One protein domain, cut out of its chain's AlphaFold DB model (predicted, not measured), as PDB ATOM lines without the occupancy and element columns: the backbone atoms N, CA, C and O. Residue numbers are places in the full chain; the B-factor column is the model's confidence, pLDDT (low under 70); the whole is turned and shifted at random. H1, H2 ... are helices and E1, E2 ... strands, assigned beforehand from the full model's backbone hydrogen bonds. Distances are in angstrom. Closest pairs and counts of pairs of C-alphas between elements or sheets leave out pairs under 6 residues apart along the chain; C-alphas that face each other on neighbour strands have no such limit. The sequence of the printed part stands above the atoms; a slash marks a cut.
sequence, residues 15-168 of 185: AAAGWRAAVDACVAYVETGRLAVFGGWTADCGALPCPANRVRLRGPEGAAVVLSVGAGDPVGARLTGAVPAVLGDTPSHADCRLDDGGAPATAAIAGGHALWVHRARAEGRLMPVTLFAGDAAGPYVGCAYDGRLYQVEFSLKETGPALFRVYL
ATOM      1  N   ALA A  15      26.094 -12.885  20.239       73.50
ATOM      2  CA  ALA A  15      25.887 -11.445  20.377       73.50
ATOM      3  C   ALA A  15      26.527 -10.609  19.247       73.50
ATOM      4  O   ALA A  15      25.880  -9.707  18.723       73.50
ATOM      5  N   ALA A  16      27.768 -10.895  18.836       75.94
ATOM      6  CA  ALA A  16      28.425 -10.181  17.735       75.94
ATOM      7  C   ALA A  16      27.782 -10.486  16.372       75.94
ATOM      8  O   ALA A  16      27.594  -9.580  15.557       75.94
ATOM      9  N   ALA A  17      27.398 -11.746  16.140       74.69
ATOM     10  CA  ALA A  17      26.651 -12.147  14.951       74.69
ATOM     11  C   ALA A  17      25.257 -11.496  14.920       74.69
ATOM     12  O   ALA A  17      24.866 -10.917  13.905       74.69
ATOM     13  N   GLY A  18      24.546 -11.518  16.051       74.62
ATOM     14  CA  GLY A  18      23.249 -10.863  16.194       74.62
ATOM     15  C   GLY A  18      23.321  -9.348  16.017       74.62
ATOM     16  O   GLY A  18      22.469  -8.774  15.347       74.62
ATOM     17  N   TRP A  19      24.365  -8.699  16.540       77.69
ATOM     18  CA  TRP A  19      24.575  -7.261  16.366       77.69
ATOM     19  C   TRP A  19      24.741  -6.889  14.895       77.69
ATOM     20  O   TRP A  19      24.088  -5.972  14.405       77.69
ATOM     21  N   ARG A  20      25.595  -7.617  14.170       77.88
ATOM     22  CA  ARG A  20      25.819  -7.360  12.746       77.88
ATOM     23  C   ARG A  20      24.532  -7.521  11.941       77.88
ATOM     24  O   ARG A  20      24.226  -6.667  11.118       77.88
ATOM     25  N   ALA A  21      23.762  -8.567  12.225       75.38
ATOM     26  CA  ALA A  21      22.470  -8.770  11.586       75.38
ATOM     27  C   ALA A  21      21.466  -7.661  11.921       75.38
ATOM     28  O   ALA A  21      20.694  -7.271  11.050       75.38
ATOM     29  N   ALA A  22      21.497  -7.122  13.145       76.00
ATOM     30  CA  ALA A  22      20.686  -5.965  13.506       76.00
ATOM     31  C   ALA A  22      21.031  -4.755  12.636       76.00
ATOM     32  O   ALA A  22      20.142  -4.171  12.026       76.00
ATOM     33  N   VAL A  23      22.318  -4.419  12.529       81.19
ATOM     34  CA  VAL A  23      22.788  -3.306  11.693       81.19
ATOM     35  C   VAL A  23      22.377  -3.511  10.231       81.19
ATOM     36  O   VAL A  23      21.767  -2.620   9.640       81.19
ATOM     37  N   ASP A  24      22.645  -4.693   9.670       79.00
ATOM     38  CA  ASP A  24      22.344  -5.007   8.271       79.00
ATOM     39  C   ASP A  24      20.837  -4.951   7.983       79.00
ATOM     40  O   ASP A  24      20.428  -4.341   6.997       79.00
ATOM     41  N   ALA A  25      19.998  -5.526   8.851       74.81
ATOM     42  CA  ALA A  25      18.547  -5.518   8.670       74.81
ATOM     43  C   ALA A  25      17.966  -4.099   8.708       74.81
ATOM     44  O   ALA A  25      17.062  -3.774   7.940       74.81
ATOM     45  N   CYS A  26      18.493  -3.243   9.579       77.75
ATOM     46  CA  CYS A  26      17.989  -1.886   9.747       77.75
ATOM     47  C   CYS A  26      18.385  -0.967   8.606       77.75
ATOM     48  O   CYS A  26      17.555  -0.219   8.094       77.75
ATOM     49  N   VAL A  27      19.639  -1.065   8.174       80.00
ATOM     50  CA  VAL A  27      20.130  -0.326   7.013       80.00
ATOM     51  C   VAL A  27      19.401  -0.796   5.762       80.00
ATOM     52  O   VAL A  27      18.868   0.029   5.032       80.00
ATOM     53  N   ALA A  28      19.274  -2.109   5.555       77.94
ATOM     54  CA  ALA A  28      18.583  -2.640   4.388       77.94
ATOM     55  C   ALA A  28      17.086  -2.295   4.383       77.94
ATOM     56  O   ALA A  28      16.531  -2.009   3.324       77.94
ATOM     57  N   TYR A  29      16.429  -2.262   5.545       75.25
ATOM     58  CA  TYR A  29      15.053  -1.784   5.642       75.25
ATOM     59  C   TYR A  29      14.923  -0.325   5.180       75.25
ATOM     60  O   TYR A  29      14.055  -0.022   4.367       75.25
ATOM     61  N   VAL A  30      15.807   0.572   5.627       77.31
ATOM     62  CA  VAL A  30      15.763   1.997   5.249       77.31
ATOM     63  C   VAL A  30      16.200   2.232   3.797       77.31
ATOM     64  O   VAL A  30      15.660   3.105   3.121       77.31
ATOM     65  N   GLU A  31      17.125   1.427   3.281       78.31
ATOM     66  CA  GLU A  31      17.596   1.503   1.892       78.31
ATOM     67  C   GLU A  31      16.630   0.872   0.881       78.31
ATOM     68  O   GLU A  31      16.727   1.178  -0.302       78.31
ATOM     69  N   THR A  32      15.697   0.009   1.306       74.12
ATOM     70  CA  THR A  32      14.770  -0.691   0.385       74.12
ATOM     71  C   THR A  32      13.286  -0.452   0.660       74.12
ATOM     72  O   THR A  32      12.448  -0.816  -0.164       74.12
ATOM     73  N   GLY A  33      12.933   0.083   1.831       70.50
ATOM     74  CA  GLY A  33      11.549   0.206   2.300       70.50
ATOM     75  C   GLY A  33      10.870  -1.135   2.601       70.50
ATOM     76  O   GLY A  33       9.660  -1.178   2.822       70.50
ATOM     77  N   ARG A  34      11.609  -2.254   2.583       68.44
ATOM     78  CA  ARG A  34      11.054  -3.605   2.732       68.44
ATOM     79  C   ARG A  34      11.564  -4.265   4.001       68.44
ATOM     80  O   ARG A  34      12.768  -4.407   4.201       68.44
ATOM     81  N   LEU A  35      10.634  -4.750   4.825       59.75
ATOM     82  CA  LEU A  35      10.922  -5.728   5.877       59.75
ATOM     83  C   LEU A  35      11.263  -7.060   5.199       59.75
ATOM     84  O   LEU A  35      10.410  -7.934   5.059       59.75
ATOM     85  N   ALA A  36      12.486  -7.195   4.691       51.97
ATOM     86  CA  ALA A  36      12.918  -8.456   4.120       51.97
ATOM     87  C   ALA A  36      13.437  -9.385   5.225       51.97
ATOM     88  O   ALA A  36      14.061  -8.975   6.200       51.97
ATOM     89  N   VAL A  37      13.186 -10.676   5.043       54.62
ATOM     90  CA  VAL A  37      13.890 -11.762   5.728       54.62
ATOM     91  C   VAL A  37      15.318 -11.751   5.176       54.62
ATOM     92  O   VAL A  37      15.599 -12.332   4.128       54.62
ATOM     93  N   PHE A  38      16.218 -10.993   5.801       57.34
ATOM     94  CA  PHE A  38      17.596 -10.856   5.329       57.34
ATOM     95  C   PHE A  38      18.413 -12.087   5.724       57.34
ATOM     96  O   PHE A  38      18.401 -12.488   6.880       57.34
ATOM     97  N   GLY A  39      19.142 -12.696   4.784       56.66
ATOM     98  CA  GLY A  39      20.196 -13.673   5.101       56.66
ATOM     99  C   GLY A  39      19.783 -14.846   6.006       56.66
ATOM    100  O   GLY A  39      20.561 -15.234   6.871       56.66
ATOM    101  N   GLY A  40      18.567 -15.384   5.852       60.28
ATOM    102  CA  GLY A  40      18.066 -16.500   6.672       60.28
ATOM    103  C   GLY A  40      17.461 -16.100   8.027       60.28
ATOM    104  O   GLY A  40      17.165 -16.975   8.838       60.28
ATOM    105  N   TRP A  41      17.259 -14.804   8.277       64.50
ATOM    106  CA  TRP A  41      16.610 -14.282   9.482       64.50
ATOM    107  C   TRP A  41      15.103 -14.178   9.313       64.50
ATOM    108  O   TRP A  41      14.630 -13.515   8.398       64.50
ATOM    109  N   THR A  42      14.337 -14.768  10.225       68.19
ATOM    110  CA  THR A  42      12.870 -14.806  10.141       68.19
ATOM    111  C   THR A  42      12.246 -13.809  11.109       68.19
ATOM    112  O   THR A  42      12.655 -13.726  12.268       68.19
ATOM    113  N   ALA A  43      11.238 -13.064  10.654       70.50
ATOM    114  CA  ALA A  43      10.435 -12.225  11.534       70.50
ATOM    115  C   ALA A  43       9.580 -13.097  12.466       70.50
ATOM    116  O   ALA A  43       8.780 -13.915  12.016       70.50
ATOM    117  N   ASP A  44       9.755 -12.914  13.769       70.69
ATOM    118  CA  ASP A  44       8.906 -13.459  14.815       70.69
ATOM    119  C   ASP A  44       7.985 -12.351  15.327       70.69
ATOM    120  O   ASP A  44       8.390 -11.448  16.060       70.69
ATOM    121  N   CYS A  45       6.732 -12.418  14.898       61.06
ATOM    122  CA  CYS A  45       5.720 -11.418  15.209       61.06
ATOM    123  C   CYS A  45       4.642 -11.924  16.172       61.06
ATOM    124  O   CYS A  45       3.632 -11.247  16.353       61.06
ATOM    125  N   GLY A  46       4.814 -13.110  16.768       64.06
ATOM    126  CA  GLY A  46       3.736 -13.766  17.506       64.06
ATOM    127  C   GLY A  46       2.514 -14.048  16.615       64.06
ATOM    128  O   GLY A  46       2.653 -14.562  15.506       64.06
ATOM    129  N   ALA A  47       1.309 -13.726  17.100       44.00
ATOM    130  CA  ALA A  47       0.069 -13.859  16.332       44.00
ATOM    131  C   ALA A  47      -0.082 -12.684  15.345       44.00
ATOM    132  O   ALA A  47      -0.195 -11.532  15.753       44.00
ATOM    133  N   LEU A  48      -0.054 -12.994  14.047       41.19
ATOM    134  CA  LEU A  48      -0.160 -12.051  12.926       41.19
ATOM    135  C   LEU A  48      -1.419 -11.156  12.968       41.19
ATOM    136  O   LEU A  48      -2.453 -11.594  13.480       41.19
ATOM    137  N   PRO A  49      -1.378  -9.970  12.316       51.66
ATOM    138  CA  PRO A  49      -0.258  -9.403  11.547       51.66
ATOM    139  C   PRO A  49       0.788  -8.697  12.426       51.66
ATOM    140  O   PRO A  49       0.452  -8.131  13.463       51.66
ATOM    141  N   CYS A  50       2.061  -8.717  12.000       50.59
ATOM    142  CA  CYS A  50       3.148  -8.008  12.683       50.59
ATOM    143  C   CYS A  50       2.746  -6.546  12.927       50.59
ATOM    144  O   CYS A  50       2.368  -5.875  11.960       50.59
ATOM    145  N   PRO A  51       2.827  -6.019  14.163       52.81
ATOM    146  CA  PRO A  51       2.616  -4.598  14.361       52.81
ATOM    147  C   PRO A  51       3.639  -3.850  13.505       52.81
ATOM    148  O   PRO A  51       4.836  -4.131  13.581       52.81
ATOM    149  N   ALA A  52       3.165  -2.885  12.712       55.12
ATOM    150  CA  ALA A  52       3.981  -2.114  11.769       55.12
ATOM    151  C   ALA A  52       5.209  -1.442  12.413       55.12
ATOM    152  O   ALA A  52       6.120  -1.028  11.710       55.12
ATOM    153  N   ASN A  53       5.239  -1.362  13.750       58.06
ATOM    154  CA  ASN A  53       6.136  -0.522  14.532       58.06
ATOM    155  C   ASN A  53       7.153  -1.299  15.394       58.06
ATOM    156  O   ASN A  53       7.991  -0.680  16.049       58.06
ATOM    157  N   ARG A  54       7.094  -2.639  15.452       67.50
ATOM    158  CA  ARG A  54       8.080  -3.451  16.191       67.50
ATOM    159  C   ARG A  54       8.108  -4.891  15.689       67.50
ATOM    160  O   ARG A  54       7.124  -5.612  15.809       67.50
ATOM    161  N   VAL A  55       9.261  -5.327  15.203       67.50
ATOM    162  CA  VAL A  55       9.493  -6.674  14.682       67.50
ATOM    163  C   VAL A  55      10.683  -7.284  15.407       67.50
ATOM    164  O   VAL A  55      11.751  -6.680  15.498       67.50
ATOM    165  N   ARG A  56      10.514  -8.501  15.920       75.25
ATOM    166  CA  ARG A  56      11.639  -9.302  16.397       75.25
ATOM    167  C   ARG A  56      12.143 -10.146  15.233       75.25
ATOM    168  O   ARG A  56      11.360 -10.835  14.596       75.25
ATOM    169  N   LEU A  57      13.434 -10.102  14.942       71.19
ATOM    170  CA  LEU A  57      14.076 -10.954  13.946       71.19
ATOM    171  C   LEU A  57      14.838 -12.060  14.676       71.19
ATOM    172  O   LEU A  57      15.652 -11.778  15.558       71.19
ATOM    173  N   ARG A  58      14.569 -13.317  14.321       73.75
ATOM    174  CA  ARG A  58      15.297 -14.489  14.818       73.75
ATOM    175  C   ARG A  58      16.233 -15.006  13.739       73.75
ATOM    176  O   ARG A  58      15.807 -15.263  12.613       73.75
ATOM    177  N   GLY A  59      17.494 -15.151  14.100       67.38
ATOM    178  CA  GLY A  59      18.554 -15.600  13.218       67.38
ATOM    179  C   GLY A  59      19.011 -17.024  13.500       67.38
ATOM    180  O   GLY A  59      18.498 -17.690  14.407       67.38
ATOM    181  N   PRO A  60      20.010 -17.487  12.734       62.75
ATOM    182  CA  PRO A  60      20.722 -18.727  13.009       62.75
ATOM    183  C   PRO A  60      21.279 -18.757  14.440       62.75
ATOM    184  O   PRO A  60      21.570 -17.715  15.027       62.75
ATOM    185  N   GLU A  61      21.429 -19.962  14.998       65.00
ATOM    186  CA  GLU A  61      22.079 -20.188  16.303       65.00
ATOM    187  C   GLU A  61      21.409 -19.472  17.498       65.00
ATOM    188  O   GLU A  61      22.020 -19.276  18.546       65.00
ATOM    189  N   GLY A  62      20.129 -19.103  17.369       64.06
ATOM    190  CA  GLY A  62      19.336 -18.517  18.455       64.06
ATOM    191  C   GLY A  62      19.532 -17.013  18.658       64.06
ATOM    192  O   GLY A  62      18.975 -16.455  19.603       64.06
ATOM    193  N   ALA A  63      20.278 -16.342  17.777       65.75
ATOM    194  CA  ALA A  63      20.430 -14.895  17.835       65.75
ATOM    195  C   ALA A  63      19.074 -14.197  17.608       65.75
ATOM    196  O   ALA A  63      18.285 -14.591  16.746       65.75
ATOM    197  N   ALA A  64      18.790 -13.155  18.388       69.25
ATOM    198  CA  ALA A  64      17.541 -12.411  18.295       69.25
ATOM    199  C   ALA A  64      17.793 -10.904  18.360       69.25
ATOM    200  O   ALA A  64      18.528 -10.405  19.214       69.25
ATOM    201  N   VAL A  65      17.147 -10.188  17.449       70.38
ATOM    202  CA  VAL A  65      17.208  -8.735  17.309       70.38
ATOM    203  C   VAL A  65      15.796  -8.190  17.434       70.38
ATOM    204  O   VAL A  65      14.847  -8.794  16.937       70.38
ATOM    205  N   VAL A  66      15.649  -7.029  18.056       72.56
ATOM    206  CA  VAL A  66      14.427  -6.234  17.998       72.56
ATOM    207  C   VAL A  66      14.693  -5.028  17.112       72.56
ATOM    208  O   VAL A  66      15.541  -4.192  17.423       72.56
ATOM    209  N   LEU A  67      13.941  -4.957  16.020       68.75
ATOM    210  CA  LEU A  67      13.773  -3.771  15.197       68.75
ATOM    211  C   LEU A  67      12.501  -3.061  15.672       68.75
ATOM    212  O   LEU A  67      11.393  -3.570  15.507       68.75
ATOM    213  N   SER A  68      12.647  -1.890  16.271       67.31
ATOM    214  CA  SER A  68      11.546  -0.967  16.534       67.31
ATOM    215  C   SER A  68      11.533   0.104  15.448       67.31
ATOM    216  O   SER A  68      12.581   0.644  15.117       67.31
ATOM    217  N   VAL A  69      10.367   0.444  14.903       59.62
ATOM    218  CA  VAL A  69      10.220   1.533  13.924       59.62
ATOM    219  C   VAL A  69       9.110   2.497  14.349       59.62
ATOM    220  O   VAL A  69       8.133   2.103  14.993       59.62
ATOM    221  N   GLY A  70       9.261   3.779  14.020       54.69
ATOM    222  CA  GLY A  70       8.268   4.818  14.307       54.69
ATOM    223  C   GLY A  70       7.877   4.894  15.791       54.69
ATOM    224  O   GLY A  70       8.722   5.041  16.668       54.69
ATOM    225  N   ALA A  71       6.578   4.780  16.094       46.16
ATOM    226  CA  ALA A  71       6.034   4.944  17.451       46.16
ATOM    227  C   ALA A  71       6.411   3.825  18.451       46.16
ATOM    228  O   ALA A  71       6.154   3.961  19.646       46.16
ATOM    229  N   GLY A  72       6.996   2.712  17.983       47.75
ATOM    230  CA  GLY A  72       7.521   1.632  18.832       47.75
ATOM    231  C   GLY A  72       8.952   1.870  19.327       47.75
ATOM    232  O   GLY A  72       9.500   1.037  20.058       47.75
ATOM    233  N   ASP A  73       9.564   2.982  18.914       53.38
ATOM    234  CA  ASP A  73      10.896   3.399  19.322       53.38
ATOM    235  C   ASP A  73      10.838   4.217  20.634       53.38
ATOM    236  O   ASP A  73      10.284   5.320  20.663       53.38
ATOM    237  N   PRO A  74      11.422   3.732  21.747       51.59
ATOM    238  CA  PRO A  74      11.500   4.501  22.989       51.59
ATOM    239  C   PRO A  74      12.386   5.756  22.881       51.59
ATOM    240  O   PRO A  74      12.370   6.579  23.798       51.59
ATOM    241  N   VAL A  75      13.159   5.918  21.800       50.56
ATOM    242  CA  VAL A  75      13.912   7.139  21.479       50.56
ATOM    243  C   VAL A  75      13.007   8.140  20.758       50.56
ATOM    244  O   VAL A  75      12.896   9.270  21.229       50.56
ATOM    245  N   GLY A  76      12.265   7.718  19.728       47.03
ATOM    246  CA  GLY A  76      11.183   8.500  19.114       47.03
ATOM    247  C   GLY A  76      10.132   8.997  20.119       47.03
ATOM    248  O   GLY A  76       9.714  10.147  20.054       47.03
ATOM    249  N   ALA A  77       9.789   8.191  21.132       46.62
ATOM    250  CA  ALA A  77       8.888   8.600  22.218       46.62
ATOM    251  C   ALA A  77       9.471   9.689  23.151       46.62
ATOM    252  O   ALA A  77       8.716  10.388  23.826       46.62
ATOM    253  N   ARG A  78      10.804   9.838  23.210       49.22
ATOM    254  CA  ARG A  78      11.504  10.886  23.983       49.22
ATOM    255  C   ARG A  78      11.826  12.130  23.154       49.22
ATOM    256  O   ARG A  78      12.069  13.187  23.732       49.22
ATOM    257  N   LEU A  79      11.815  12.022  21.826       48.00
ATOM    258  CA  LEU A  79      11.895  13.151  20.903       48.00
ATOM    259  C   LEU A  79      10.521  13.833  20.857       48.00
ATOM    260  O   LEU A  79       9.710  13.614  19.966       48.00
ATOM    261  N   THR A  80      10.236  14.632  21.883       39.12
ATOM    262  CA  THR A  80       9.000  15.404  22.037       39.12
ATOM    263  C   THR A  80       8.599  16.135  20.743       39.12
ATOM    264  O   THR A  80       9.242  17.102  20.346       39.12
ATOM    265  N   GLY A  81       7.507  15.691  20.114       43.31
ATOM    266  CA  GLY A  81       6.553  16.538  19.383       43.31
ATOM    267  C   GLY A  81       6.896  17.076  17.986       43.31
ATOM    268  O   GLY A  81       6.054  17.790  17.452       43.31
ATOM    269  N   ALA A  82       8.051  16.772  17.377       49.72
ATOM    270  CA  ALA A  82       8.464  17.458  16.134       49.72
ATOM    271  C   ALA A  82       8.734  16.576  14.898       49.72
ATOM    272  O   ALA A  82       8.739  17.110  13.791       49.72
ATOM    273  N   VAL A  83       8.938  15.259  15.035       52.25
ATOM    274  CA  VAL A  83       9.179  14.375  13.878       52.25
ATOM    275  C   VAL A  83       8.011  13.394  13.735       52.25
ATOM    276  O   VAL A  83       7.757  12.628  14.667       52.25
ATOM    277  N   PRO A  84       7.259  13.414  12.618       55.09
ATOM    278  CA  PRO A  84       6.161  12.475  12.387       55.09
ATOM    279  C   PRO A  84       6.665  11.040  12.515       55.09
ATOM    280  O   PRO A  84       7.687  10.738  11.922       55.09
ATOM    281  N   ALA A  85       5.973  10.142  13.226       55.69
ATOM    282  CA  ALA A  85       6.391   8.733  13.349       55.69
ATOM    283  C   ALA A  85       6.494   8.011  11.989       55.69
ATOM    284  O   ALA A  85       7.209   7.016  11.863       55.69
ATOM    285  N   VAL A  86       5.785   8.533  10.986       57.00
ATOM    286  CA  VAL A  86       5.785   8.076   9.601       57.00
ATOM    287  C   VAL A  86       5.796   9.306   8.682       57.00
ATOM    288  O   VAL A  86       5.084  10.277   8.940       57.00
ATOM    289  N   LEU A  87       6.598   9.277   7.620       54.28
ATOM    290  CA  LEU A  87       6.632  10.256   6.536       54.28
ATOM    291  C   LEU A  87       6.082   9.602   5.265       54.28
ATOM    292  O   LEU A  87       6.822   8.928   4.549       54.28
ATOM    293  N   GLY A  88       4.789   9.790   4.998       60.47
ATOM    294  CA  GLY A  88       4.077   9.010   3.982       60.47
ATOM    295  C   GLY A  88       3.853   7.586   4.489       60.47
ATOM    296  O   GLY A  88       3.210   7.420   5.521       60.47
ATOM    297  N   ASP A  89       4.440   6.597   3.816       55.28
ATOM    298  CA  ASP A  89       4.389   5.178   4.207       55.28
ATOM    299  C   ASP A  89       5.667   4.709   4.937       55.28
ATOM    300  O   ASP A  89       5.804   3.538   5.291       55.28
ATOM    301  N   THR A  90       6.627   5.616   5.166       55.97
ATOM    302  CA  THR A  90       7.956   5.285   5.698       55.97
ATOM    303  C   THR A  90       8.092   5.664   7.169       55.97
ATOM    304  O   THR A  90       7.842   6.821   7.504       55.97
ATOM    305  N   PRO A  91       8.554   4.790   8.077       60.81
ATOM    306  CA  PRO A  91       8.876   5.226   9.431       60.81
ATOM    307  C   PRO A  91      10.038   6.225   9.403       60.81
ATOM    308  O   PRO A  91      11.057   6.003   8.752       60.81
ATOM    309  N   SER A  92       9.889   7.329  10.128       64.50
ATOM    310  CA  SER A  92      10.916   8.377  10.235       64.50
ATOM    311  C   SER A  92      12.090   7.992  11.134       64.50
ATOM    312  O   SER A  92      13.134   8.642  11.115       64.50
ATOM    313  N   HIS A  93      11.920   6.935  11.929       69.56
ATOM    314  CA  HIS A  93      12.914   6.431  12.864       69.56
ATOM    315  C   HIS A  93      12.902   4.905  12.901       69.56
ATOM    316  O   HIS A  93      11.835   4.285  12.862       69.56
ATOM    317  N   ALA A  94      14.087   4.313  13.028       68.75
ATOM    318  CA  ALA A  94      14.270   2.902  13.340       68.75
ATOM    319  C   ALA A  94      15.316   2.753  14.453       68.75
ATOM    320  O   ALA A  94      16.373   3.378  14.398       68.75
ATOM    321  N   ASP A  95      15.035   1.919  15.447       75.69
ATOM    322  CA  ASP A  95      15.951   1.553  16.525       75.69
ATOM    323  C   ASP A  95      16.167   0.046  16.518       75.69
ATOM    324  O   ASP A  95      15.225  -0.748  16.440       75.69
ATOM    325  N   CYS A  96      17.435  -0.337  16.579       73.69
ATOM    326  CA  CYS A  96      17.866  -1.703  16.376       73.69
ATOM    327  C   CYS A  96      18.738  -2.123  17.537       73.69
ATOM    328  O   CYS A  96      19.805  -1.557  17.787       73.69
ATOM    329  N   ARG A  97      18.255  -3.133  18.253       73.88
ATOM    330  CA  ARG A  97      18.887  -3.638  19.467       73.88
ATOM    331  C   ARG A  97      18.881  -5.154  19.481       73.88
ATOM    332  O   ARG A  97      18.007  -5.795  18.904       73.88
ATOM    333  N   LEU A  98      19.827  -5.728  20.206       68.62
ATOM    334  CA  LEU A  98      19.749  -7.134  20.577       68.62
ATOM    335  C   LEU A  98      18.580  -7.340  21.555       68.62
ATOM    336  O   LEU A  98      18.291  -6.477  22.387       68.62
ATOM    337  N   ASP A  99      17.860  -8.450  21.397       65.88
ATOM    338  CA  ASP A  99      16.606  -8.709  22.117       65.88
ATOM    339  C   ASP A  99      16.791  -8.945  23.629       65.88
ATOM    340  O   ASP A  99      15.870  -8.721  24.409       65.88
ATOM    341  N   ASP A 100      18.001  -9.305  24.059       60.22
ATOM    342  CA  ASP A 100      18.377  -9.575  25.453       60.22
ATOM    343  C   ASP A 100      18.512  -8.322  26.345       60.22
ATOM    344  O   ASP A 100      18.955  -8.415  27.488       60.22
ATOM    345  N   GLY A 101      18.102  -7.147  25.858       55.66
ATOM    346  CA  GLY A 101      18.151  -5.892  26.615       55.66
ATOM    347  C   GLY A 101      19.398  -5.045  26.355       55.66
ATOM    348  O   GLY A 101      19.535  -3.980  26.958       55.66
ATOM    349  N   GLY A 102      20.245  -5.465  25.409       59.09
ATOM    350  CA  GLY A 102      21.389  -4.709  24.913       59.09
ATOM    351  C   GLY A 102      22.703  -5.345  25.337       59.09
ATOM    352  O   GLY A 102      23.184  -5.107  26.445       59.09
ATOM    353  N   ALA A 103      23.314  -6.122  24.441       61.28
ATOM    354  CA  ALA A 103      24.649  -6.635  24.699       61.28
ATOM    355  C   ALA A 103      25.638  -5.470  24.896       61.28
ATOM    356  O   ALA A 103      25.568  -4.468  24.169       61.28
ATOM    357  N   PRO A 104      26.573  -5.594  25.853       69.50
ATOM    358  CA  PRO A 104      27.641  -4.623  26.009       69.50
ATOM    359  C   PRO A 104      28.459  -4.546  24.718       69.50
ATOM    360  O   PRO A 104      28.585  -5.538  23.992       69.50
ATOM    361  N   ALA A 105      29.041  -3.381  24.442       71.69
ATOM    362  CA  ALA A 105      29.937  -3.175  23.310       71.69
ATOM    363  C   ALA A 105      31.259  -3.953  23.489       71.69
ATOM    364  O   ALA A 105      32.308  -3.401  23.804       71.69
ATOM    365  N   THR A 106      31.196  -5.275  23.325       77.50
ATOM    366  CA  THR A 106      32.361  -6.162  23.397       77.50
ATOM    367  C   THR A 106      33.326  -5.878  22.247       77.50
ATOM    368  O   THR A 106      32.921  -5.417  21.179       77.50
ATOM    369  N   ALA A 107      34.598  -6.252  22.411       78.62
ATOM    370  CA  ALA A 107      35.599  -6.127  21.349       78.62
ATOM    371  C   ALA A 107      35.184  -6.828  20.037       78.62
ATOM    372  O   ALA A 107      35.494  -6.339  18.954       78.62
ATOM    373  N   ALA A 108      34.438  -7.939  20.116       76.81
ATOM    374  CA  ALA A 108      33.922  -8.642  18.939       76.81
ATOM    375  C   ALA A 108      32.840  -7.834  18.199       76.81
ATOM    376  O   ALA A 108      32.864  -7.750  16.971       76.81
ATOM    377  N   ILE A 109      31.923  -7.202  18.943       79.75
ATOM    378  CA  ILE A 109      30.913  -6.285  18.393       79.75
ATOM    379  C   ILE A 109      31.595  -5.067  17.759       79.75
ATOM    380  O   ILE A 109      31.309  -4.739  16.607       79.75
ATOM    381  N   ALA A 110      32.534  -4.437  18.476       83.38
ATOM    382  CA  ALA A 110      33.254  -3.257  18.005       83.38
ATOM    383  C   ALA A 110      34.079  -3.542  16.742       83.38
ATOM    384  O   ALA A 110      33.963  -2.812  15.760       83.38
ATOM    385  N   GLY A 111      34.844  -4.638  16.717       81.94
ATOM    386  CA  GLY A 111      35.640  -5.026  15.551       81.94
ATOM    387  C   GLY A 111      34.783  -5.353  14.324       81.94
ATOM    388  O   GLY A 111      35.076  -4.894  13.221       81.94
ATOM    389  N   GLY A 112      33.689  -6.102  14.505       81.75
ATOM    390  CA  GLY A 112      32.755  -6.408  13.418       81.75
ATOM    391  C   GLY A 112      32.058  -5.163  12.864       81.75
ATOM    392  O   GLY A 112      31.916  -5.027  11.648       81.75
ATOM    393  N   HIS A 113      31.666  -4.236  13.741       85.38
ATOM    394  CA  HIS A 113      31.033  -2.984  13.338       85.38
ATOM    395  C   HIS A 113      32.005  -2.046  12.613       85.38
ATOM    396  O   HIS A 113      31.652  -1.508  11.567       85.38
ATOM    397  N   ALA A 114      33.246  -1.923  13.094       87.06
ATOM    398  CA  ALA A 114      34.291  -1.147  12.431       87.06
ATOM    399  C   ALA A 114      34.495  -1.602  10.976       87.06
ATOM    400  O   ALA A 114      34.507  -0.786  10.057       87.06
ATOM    401  N   LEU A 115      34.581  -2.919  10.745       85.56
ATOM    402  CA  LEU A 115      34.701  -3.480   9.395       85.56
ATOM    403  C   LEU A 115      33.508  -3.116   8.500       85.56
ATOM    404  O   LEU A 115      33.696  -2.820   7.318       85.56
ATOM    405  N   TRP A 116      32.292  -3.129   9.052       86.94
ATOM    406  CA  TRP A 116      31.090  -2.712   8.333       86.94
ATOM    407  C   TRP A 116      31.133  -1.219   7.970       86.94
ATOM    408  O   TRP A 116      30.943  -0.889   6.798       86.94
ATOM    409  N   VAL A 117      31.471  -0.336   8.919       88.88
ATOM    410  CA  VAL A 117      31.608   1.114   8.680       88.88
ATOM    411  C   VAL A 117      32.647   1.383   7.592       88.88
ATOM    412  O   VAL A 117      32.357   2.088   6.624       88.88
ATOM    413  N   HIS A 118      33.845   0.799   7.702       89.50
ATOM    414  CA  HIS A 118      34.918   0.981   6.715       89.50
ATOM    415  C   HIS A 118      34.489   0.556   5.317       89.50
ATOM    416  O   HIS A 118      34.717   1.290   4.354       89.50
ATOM    417  N   ARG A 119      33.821  -0.596   5.205       88.69
ATOM    418  CA  ARG A 119      33.304  -1.085   3.927       88.69
ATOM    419  C   ARG A 119      32.244  -0.147   3.350       88.69
ATOM    420  O   ARG A 119      32.374   0.258   2.198       88.69
ATOM    421  N   ALA A 120      31.238   0.235   4.134       87.00
ATOM    422  CA  ALA A 120      30.162   1.114   3.673       87.00
ATOM    423  C   ALA A 120      30.687   2.493   3.234       87.00
ATOM    424  O   ALA A 120      30.219   3.053   2.244       87.00
ATOM    425  N   ARG A 121      31.707   3.020   3.922       87.19
ATOM    426  CA  ARG A 121      32.390   4.263   3.533       87.19
ATOM    427  C   ARG A 121      33.192   4.107   2.244       87.19
ATOM    428  O   ARG A 121      33.128   4.986   1.390       87.19
ATOM    429  N   ALA A 122      33.935   3.011   2.097       87.00
ATOM    430  CA  ALA A 122      34.705   2.728   0.885       87.00
ATOM    431  C   ALA A 122      33.797   2.552  -0.347       87.00
ATOM    432  O   ALA A 122      34.156   2.976  -1.441       87.00
ATOM    433  N   GLU A 123      32.603   1.990  -0.154       86.56
ATOM    434  CA  GLU A 123      31.557   1.864  -1.178       86.56
ATOM    435  C   GLU A 123      30.799   3.183  -1.436       86.56
ATOM    436  O   GLU A 123      29.957   3.243  -2.328       86.56
ATOM    437  N   GLY A 124      31.069   4.244  -0.666       83.75
ATOM    438  CA  GLY A 124      30.383   5.535  -0.772       83.75
ATOM    439  C   GLY A 124      28.943   5.540  -0.250       83.75
ATOM    440  O   GLY A 124      28.261   6.551  -0.387       83.75
ATOM    441  N   ARG A 125      28.490   4.441   0.368       84.94
ATOM    442  CA  ARG A 125      27.131   4.280   0.911       84.94
ATOM    443  C   ARG A 125      26.895   5.105   2.168       84.94
ATOM    444  O   ARG A 125      25.780   5.564   2.387       84.94
ATOM    445  N   LEU A 126      27.938   5.286   2.982       87.44
ATOM    446  CA  LEU A 126      27.892   6.107   4.190       87.44
ATOM    447  C   LEU A 126      28.923   7.233   4.144       87.44
ATOM    448  O   LEU A 126      30.116   6.999   3.930       87.44
ATOM    449  N   MET A 127      28.462   8.450   4.421       89.25
ATOM    450  CA  MET A 127      29.284   9.648   4.573       89.25
ATOM    451  C   MET A 127      29.253  10.116   6.032       89.25
ATOM    452  O   MET A 127      28.176  10.223   6.610       89.25
ATOM    453  N   PRO A 128      30.401  10.394   6.668       89.38
ATOM    454  CA  PRO A 128      30.413  10.919   8.029       89.38
ATOM    455  C   PRO A 128      29.813  12.331   8.064       89.38
ATOM    456  O   PRO A 128      30.147  13.160   7.219       89.38
ATOM    457  N   VAL A 129      28.964  12.610   9.054       84.44
ATOM    458  CA  VAL A 129      28.382  13.950   9.263       84.44
ATOM    459  C   VAL A 129      29.416  14.917   9.838       84.44
ATOM    460  O   VAL A 129      29.508  16.067   9.419       84.44
ATOM    461  N   THR A 130      30.221  14.452  10.798       74.06
ATOM    462  CA  THR A 130      31.202  15.279  11.514       74.06
ATOM    463  C   THR A 130      32.608  14.696  11.417       74.06
ATOM    464  O   THR A 130      32.795  13.517  11.113       74.06
ATOM    465  N   LEU A 131      33.614  15.513  11.746       66.44
ATOM    466  CA  LEU A 131      35.011  15.074  11.854       66.44
ATOM    467  C   LEU A 131      35.241  14.051  12.983       66.44
ATOM    468  O   LEU A 131      36.290  13.413  13.012       66.44
ATOM    469  N   PHE A 132      34.282  13.897  13.903       63.69
ATOM    470  CA  PHE A 132      34.367  12.987  15.048       63.69
ATOM    471  C   PHE A 132      33.665  11.646  14.814       63.69
ATOM    472  O   PHE A 132      33.678  10.797  15.704       63.69
ATOM    473  N   ALA A 133      33.058  11.442  13.639       75.56
ATOM    474  CA  ALA A 133      32.520  10.143  13.264       75.56
ATOM    475  C   ALA A 133      33.659   9.115  13.204       75.56
ATOM    476  O   ALA A 133      34.674   9.320  12.530       75.56
ATOM    477  N   GLY A 134      33.489   8.005  13.912       78.69
ATOM    478  CA  GLY A 134      34.489   6.954  14.021       78.69
ATOM    479  C   GLY A 134      33.865   5.571  14.099       78.69
ATOM    480  O   GLY A 134      32.653   5.397  14.182       78.69
ATOM    481  N   ASP A 135      34.722   4.561  14.133       79.25
ATOM    482  CA  ASP A 135      34.308   3.159  14.052       79.25
ATOM    483  C   ASP A 135      33.431   2.695  15.225       79.25
ATOM    484  O   ASP A 135      32.741   1.688  15.119       79.25
ATOM    485  N   ALA A 136      33.454   3.419  16.349       74.75
ATOM    486  CA  ALA A 136      32.673   3.116  17.548       74.75
ATOM    487  C   ALA A 136      31.518   4.103  17.803       74.75
ATOM    488  O   ALA A 136      30.707   3.867  18.705       74.75
ATOM    489  N   ALA A 137      31.439   5.203  17.044       78.75
ATOM    490  CA  ALA A 137      30.378   6.193  17.190       78.75
ATOM    491  C   ALA A 137      30.078   6.962  15.891       78.75
ATOM    492  O   ALA A 137      30.981   7.469  15.226       78.75
ATOM    493  N   GLY A 138      28.788   7.095  15.575       80.06
ATOM    494  CA  GLY A 138      28.268   7.965  14.511       80.06
ATOM    495  C   GLY A 138      28.066   9.424  14.959       80.06
ATOM    496  O   GLY A 138      28.362   9.743  16.114       80.06
ATOM    497  N   PRO A 139      27.558  10.318  14.082       88.00
ATOM    498  CA  PRO A 139      26.629   9.998  12.991       88.00
ATOM    499  C   PRO A 139      27.227   9.900  11.576       88.00
ATOM    500  O   PRO A 139      28.213  10.559  11.234       88.00
ATOM    501  N   TYR A 140      26.559   9.108  10.728       90.06
ATOM    502  CA  TYR A 140      26.793   9.006   9.281       90.06
ATOM    503  C   TYR A 140      25.483   9.219   8.523       90.06
ATOM    504  O   TYR A 140      24.429   8.877   9.044       90.06
ATOM    505  N   VAL A 141      25.545   9.713   7.290       90.56
ATOM    506  CA  VAL A 141      24.401   9.768   6.375       90.56
ATOM    507  C   VAL A 141      24.540   8.771   5.238       90.56
ATOM    508  O   VAL A 141      25.647   8.516   4.762       90.56
ATOM    509  N   GLY A 142      23.406   8.253   4.786       89.88
ATOM    510  CA  GLY A 142      23.273   7.440   3.585       89.88
ATOM    511  C   GLY A 142      22.028   7.834   2.795       89.88
ATOM    512  O   GLY A 142      21.388   8.847   3.084       89.88
ATOM    513  N   CYS A 143      21.686   7.023   1.800       87.62
ATOM    514  CA  CYS A 143      20.561   7.260   0.898       87.62
ATOM    515  C   CYS A 143      19.432   6.268   1.157       87.62
ATOM    516  O   CYS A 143      19.640   5.058   1.084       87.62
ATOM    517  N   ALA A 144      18.239   6.770   1.459       84.12
ATOM    518  CA  ALA A 144      17.049   5.944   1.601       84.12
ATOM    519  C   ALA A 144      16.510   5.529   0.227       84.12
ATOM    520  O   ALA A 144      16.850   6.124  -0.801       84.12
ATOM    521  N   TYR A 145      15.631   4.527   0.223       80.38
ATOM    522  CA  TYR A 145      15.011   3.994  -0.998       80.38
ATOM    523  C   TYR A 145      14.246   5.046  -1.820       80.38
ATOM    524  O   TYR A 145      14.045   4.886  -3.018       80.38
ATOM    525  N   ASP A 146      13.787   6.123  -1.183       77.56
ATOM    526  CA  ASP A 146      13.035   7.208  -1.818       77.56
ATOM    527  C   ASP A 146      13.918   8.398  -2.229       77.56
ATOM    528  O   ASP A 146      13.418   9.474  -2.562       77.56
ATOM    529  N   GLY A 147      15.241   8.217  -2.186       81.12
ATOM    530  CA  GLY A 147      16.228   9.227  -2.554       81.12
ATOM    531  C   GLY A 147      16.489  10.288  -1.483       81.12
ATOM    532  O   GLY A 147      17.364  11.131  -1.684       81.12
ATOM    533  N   ARG A 148      15.787  10.266  -0.340       84.19
ATOM    534  CA  ARG A 148      16.087  11.163   0.786       84.19
ATOM    535  C   ARG A 148      17.326  10.691   1.541       84.19
ATOM    536  O   ARG A 148      17.634   9.503   1.593       84.19
ATOM    537  N   LEU A 149      18.011  11.623   2.195       87.25
ATOM    538  CA  LEU A 149      19.101  11.281   3.104       87.25
ATOM    539  C   LEU A 149      18.544  10.681   4.392       87.25
ATOM    540  O   LEU A 149      17.641  11.268   4.991       87.25
ATOM    541  N   TYR A 150      19.114   9.567   4.848       86.75
ATOM    542  CA  TYR A 150      18.938   9.073   6.215       86.75
ATOM    543  C   TYR A 150      20.221   9.286   7.018       86.75
ATOM    544  O   TYR A 150      21.306   9.332   6.449       86.75
ATOM    545  N   GLN A 151      20.109   9.375   8.339       88.69
ATOM    546  CA  GLN A 151      21.232   9.419   9.274       88.69
ATOM    547  C   GLN A 151      21.236   8.158  10.132       88.69
ATOM    548  O   GLN A 151      20.218   7.821  10.725       88.69
ATOM    549  N   VAL A 152      22.376   7.484  10.237       88.00
ATOM    550  CA  VAL A 152      22.618   6.450  11.243       88.00
ATOM    551  C   VAL A 152      23.398   7.034  12.409       88.00
ATOM    552  O   VAL A 152      24.426   7.688  12.232       88.00
ATOM    553  N   GLU A 153      22.927   6.766  13.620       86.12
ATOM    554  CA  GLU A 153      23.673   6.993  14.852       86.12
ATOM    555  C   GLU A 153      23.926   5.651  15.511       86.12
ATOM    556  O   GLU A 153      23.022   4.835  15.675       86.12
ATOM    557  N   PHE A 154      25.153   5.439  15.955       83.94
ATOM    558  CA  PHE A 154      25.478   4.287  16.772       83.94
ATOM    559  C   PHE A 154      26.413   4.683  17.899       83.94
ATOM    560  O   PHE A 154      27.142   5.672  17.802       83.94
ATOM    561  N   SER A 155      26.362   3.912  18.978       80.06
ATOM    562  CA  SER A 155      27.247   4.059  20.127       80.06
ATOM    563  C   SER A 155      27.658   2.680  20.608       80.06
ATOM    564  O   SER A 155      26.830   1.915  21.104       80.06
ATOM    565  N   LEU A 156      28.952   2.404  20.494       79.25
ATOM    566  CA  LEU A 156      29.616   1.209  21.008       79.25
ATOM    567  C   LEU A 156      30.523   1.558  22.195       79.25
ATOM    568  O   LEU A 156      31.592   0.977  22.358       79.25
ATOM    569  N   LYS A 157      30.130   2.549  23.006       66.88
ATOM    570  CA  LYS A 157      30.879   2.911  24.216       66.88
ATOM    571  C   LYS A 157      30.974   1.696  25.139       66.88
ATOM    572  O   LYS A 157      29.967   1.053  25.412       66.88
ATOM    573  N   GLU A 158      32.181   1.429  25.638       60.75
ATOM    574  CA  GLU A 158      32.500   0.280  26.502       60.75
ATOM    575  C   GLU A 158      31.588   0.191  27.739       60.75
ATOM    576  O   GLU A 158      31.316  -0.895  28.250       60.75
ATOM    577  N   THR A 159      31.065   1.334  28.194       60.00
ATOM    578  CA  THR A 159      30.083   1.446  29.272       60.00
ATOM    579  C   THR A 159      28.677   1.659  28.711       60.00
ATOM    580  O   THR A 159      28.177   2.779  28.605       60.00
ATOM    581  N   GLY A 160      28.007   0.569  28.343       66.81
ATOM    582  CA  GLY A 160      26.594   0.601  27.972       66.81
ATOM    583  C   GLY A 160      26.207  -0.417  26.902       66.81
ATOM    584  O   GLY A 160      27.060  -1.141  26.384       66.81
ATOM    585  N   PRO A 161      24.906  -0.489  26.582       70.69
ATOM    586  CA  PRO A 161      24.426  -1.330  25.500       70.69
ATOM    587  C   PRO A 161      24.900  -0.780  24.153       70.69
ATOM    588  O   PRO A 161      24.942   0.436  23.943       70.69
ATOM    589  N   ALA A 162      25.206  -1.681  23.222       76.25
ATOM    590  CA  ALA A 162      25.357  -1.324  21.821       76.25
ATOM    591  C   ALA A 162      24.015  -0.801  21.279       76.25
ATOM    592  O   ALA A 162      22.974  -1.444  21.439       76.25
ATOM    593  N   LEU A 163      24.035   0.378  20.659       76.06
ATOM    594  CA  LEU A 163      22.840   1.037  20.124       76.06
ATOM    595  C   LEU A 163      23.057   1.413  18.666       76.06
ATOM    596  O   LEU A 163      24.104   1.971  18.338       76.06
ATOM    597  N   PHE A 164      22.075   1.112  17.818       81.44
ATOM    598  CA  PHE A 164      22.046   1.503  16.412       81.44
ATOM    599  C   PHE A 164      20.688   2.122  16.097       81.44
ATOM    600  O   PHE A 164      19.642   1.528  16.367       81.44
ATOM    601  N   ARG A 165      20.709   3.328  15.544       81.12
ATOM    602  CA  ARG A 165      19.530   4.139  15.259       81.12
ATOM    603  C   ARG A 165      19.606   4.669  13.850       81.12
ATOM    604  O   ARG A 165      20.691   4.999  13.375       81.12
ATOM    605  N   VAL A 166      18.449   4.819  13.229       82.19
ATOM    606  CA  VAL A 166      18.290   5.446  11.924       82.19
ATOM    607  C   VAL A 166      17.251   6.555  12.012       82.19
ATOM    608  O   VAL A 166      16.217   6.394  12.658       82.19
ATOM    609  N   TYR A 167      17.526   7.669  11.345       79.94
ATOM    610  CA  TYR A 167      16.673   8.846  11.239       79.94
ATOM    611  C   TYR A 167      16.443   9.166   9.759       79.94
ATOM    612  O   TYR A 167      17.404   9.246   8.996       79.94
ATOM    613  N   LEU A 168      15.191   9.370   9.361       77.50
ATOM    614  CA  LEU A 168      14.775   9.767   8.019       77.50
ATOM    615  C   LEU A 168      13.744  10.913   8.138       77.50
ATOM    616  O   LEU A 168      12.677  10.691   8.710       77.50
TER     617      LEU A 168
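What this domain is: This is residues 15 to 168 of the 185 residues of an uncharacterized protein of Rhodobacteraceae bacterium CCMM004 (UniProt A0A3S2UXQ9). A sheet of seven strands, strongly twisted and curled like part of a barrel, wraps round one long helix, H1. The curl stays open, with edge strands E1 and E5 apart, and a second helix, H2, packs on residues 15 to 20 of H1 and only grazes the sheet. The printed part has 154 residues with two named helices and seven named strands, along the chain H1 E1 E2 E3 E4 H2 E5 E6 E7; the sheet, antiparallel throughout, has the order E1 E2 E3 E4 E7 E6 E5. The class is mixed, helices and strands, with under half of the residues in named elements. The whole is compact and rounded, with a radius of gyration of the C-alphas of 14.6 A and spans of 40 by 36 by 29 A.

How they stand to each other: E1 (residues 42 to 44), E2 (54 to 58), E3 (64 to 69) and E4 (93 to 98) form a meander, each strand the antiparallel neighbour of the one before. E5 (140 to 143), E6 (149 to 155) and E7 (163 to 167) form another. N 44 and O 56 of E1 and E2 are 2.8 A apart, N 55 and O 67 of E2 and E3 2.8 A, and N 66 and O 97 of E3 and E4 2.8 A, within hydrogen-bond range. E4 of the first meander and E7 of the second are neighbours, antiparallel with an angle of 165 degrees between their directions, and N 96 and O 164 are 2.9 A apart, within hydrogen-bond range. N 153 and O 165 of E6 and E7 are 2.9 A apart, and N 142 and O 150 of E5 and E6 2.9 A. H1 (15 to 32) is on one face of the sheet, making two layers, helix over sheet; its closest C-alphas to E4 are those of Ala 22 and Cys 96, 5.9 A. H2 (107 to 122) touches H1 with residues 108 to 113 alone, closest at the C-alphas of Ala 16 and Ile 109, 4.7 A, at a shallow tilt of 28 degrees, the same way. Every O i to N i+4 pair is within hydrogen-bond range in H1 and H2.

Where its parts are: E6 is 20.2 A long, E4 17.0 A, E3 16.3 A, and E2 and E7 13.3 A each. H1, 25.3 A, begins at C-alpha 15 (25.887, -11.445, 20.377); H2 is 22.3 A long. E7 ends at C-alpha 167 (16.673, 8.846, 11.239).

The domain as a whole: The C-alphas farthest apart, of Ala 47 and Leu 131, are 45.6 A apart. The printed part has no cut. The links E3 to E4 and H2 to E5 are long. The mean pLDDT of the printed part is 70.8; 67 residues are under 70, among them 67 to 94.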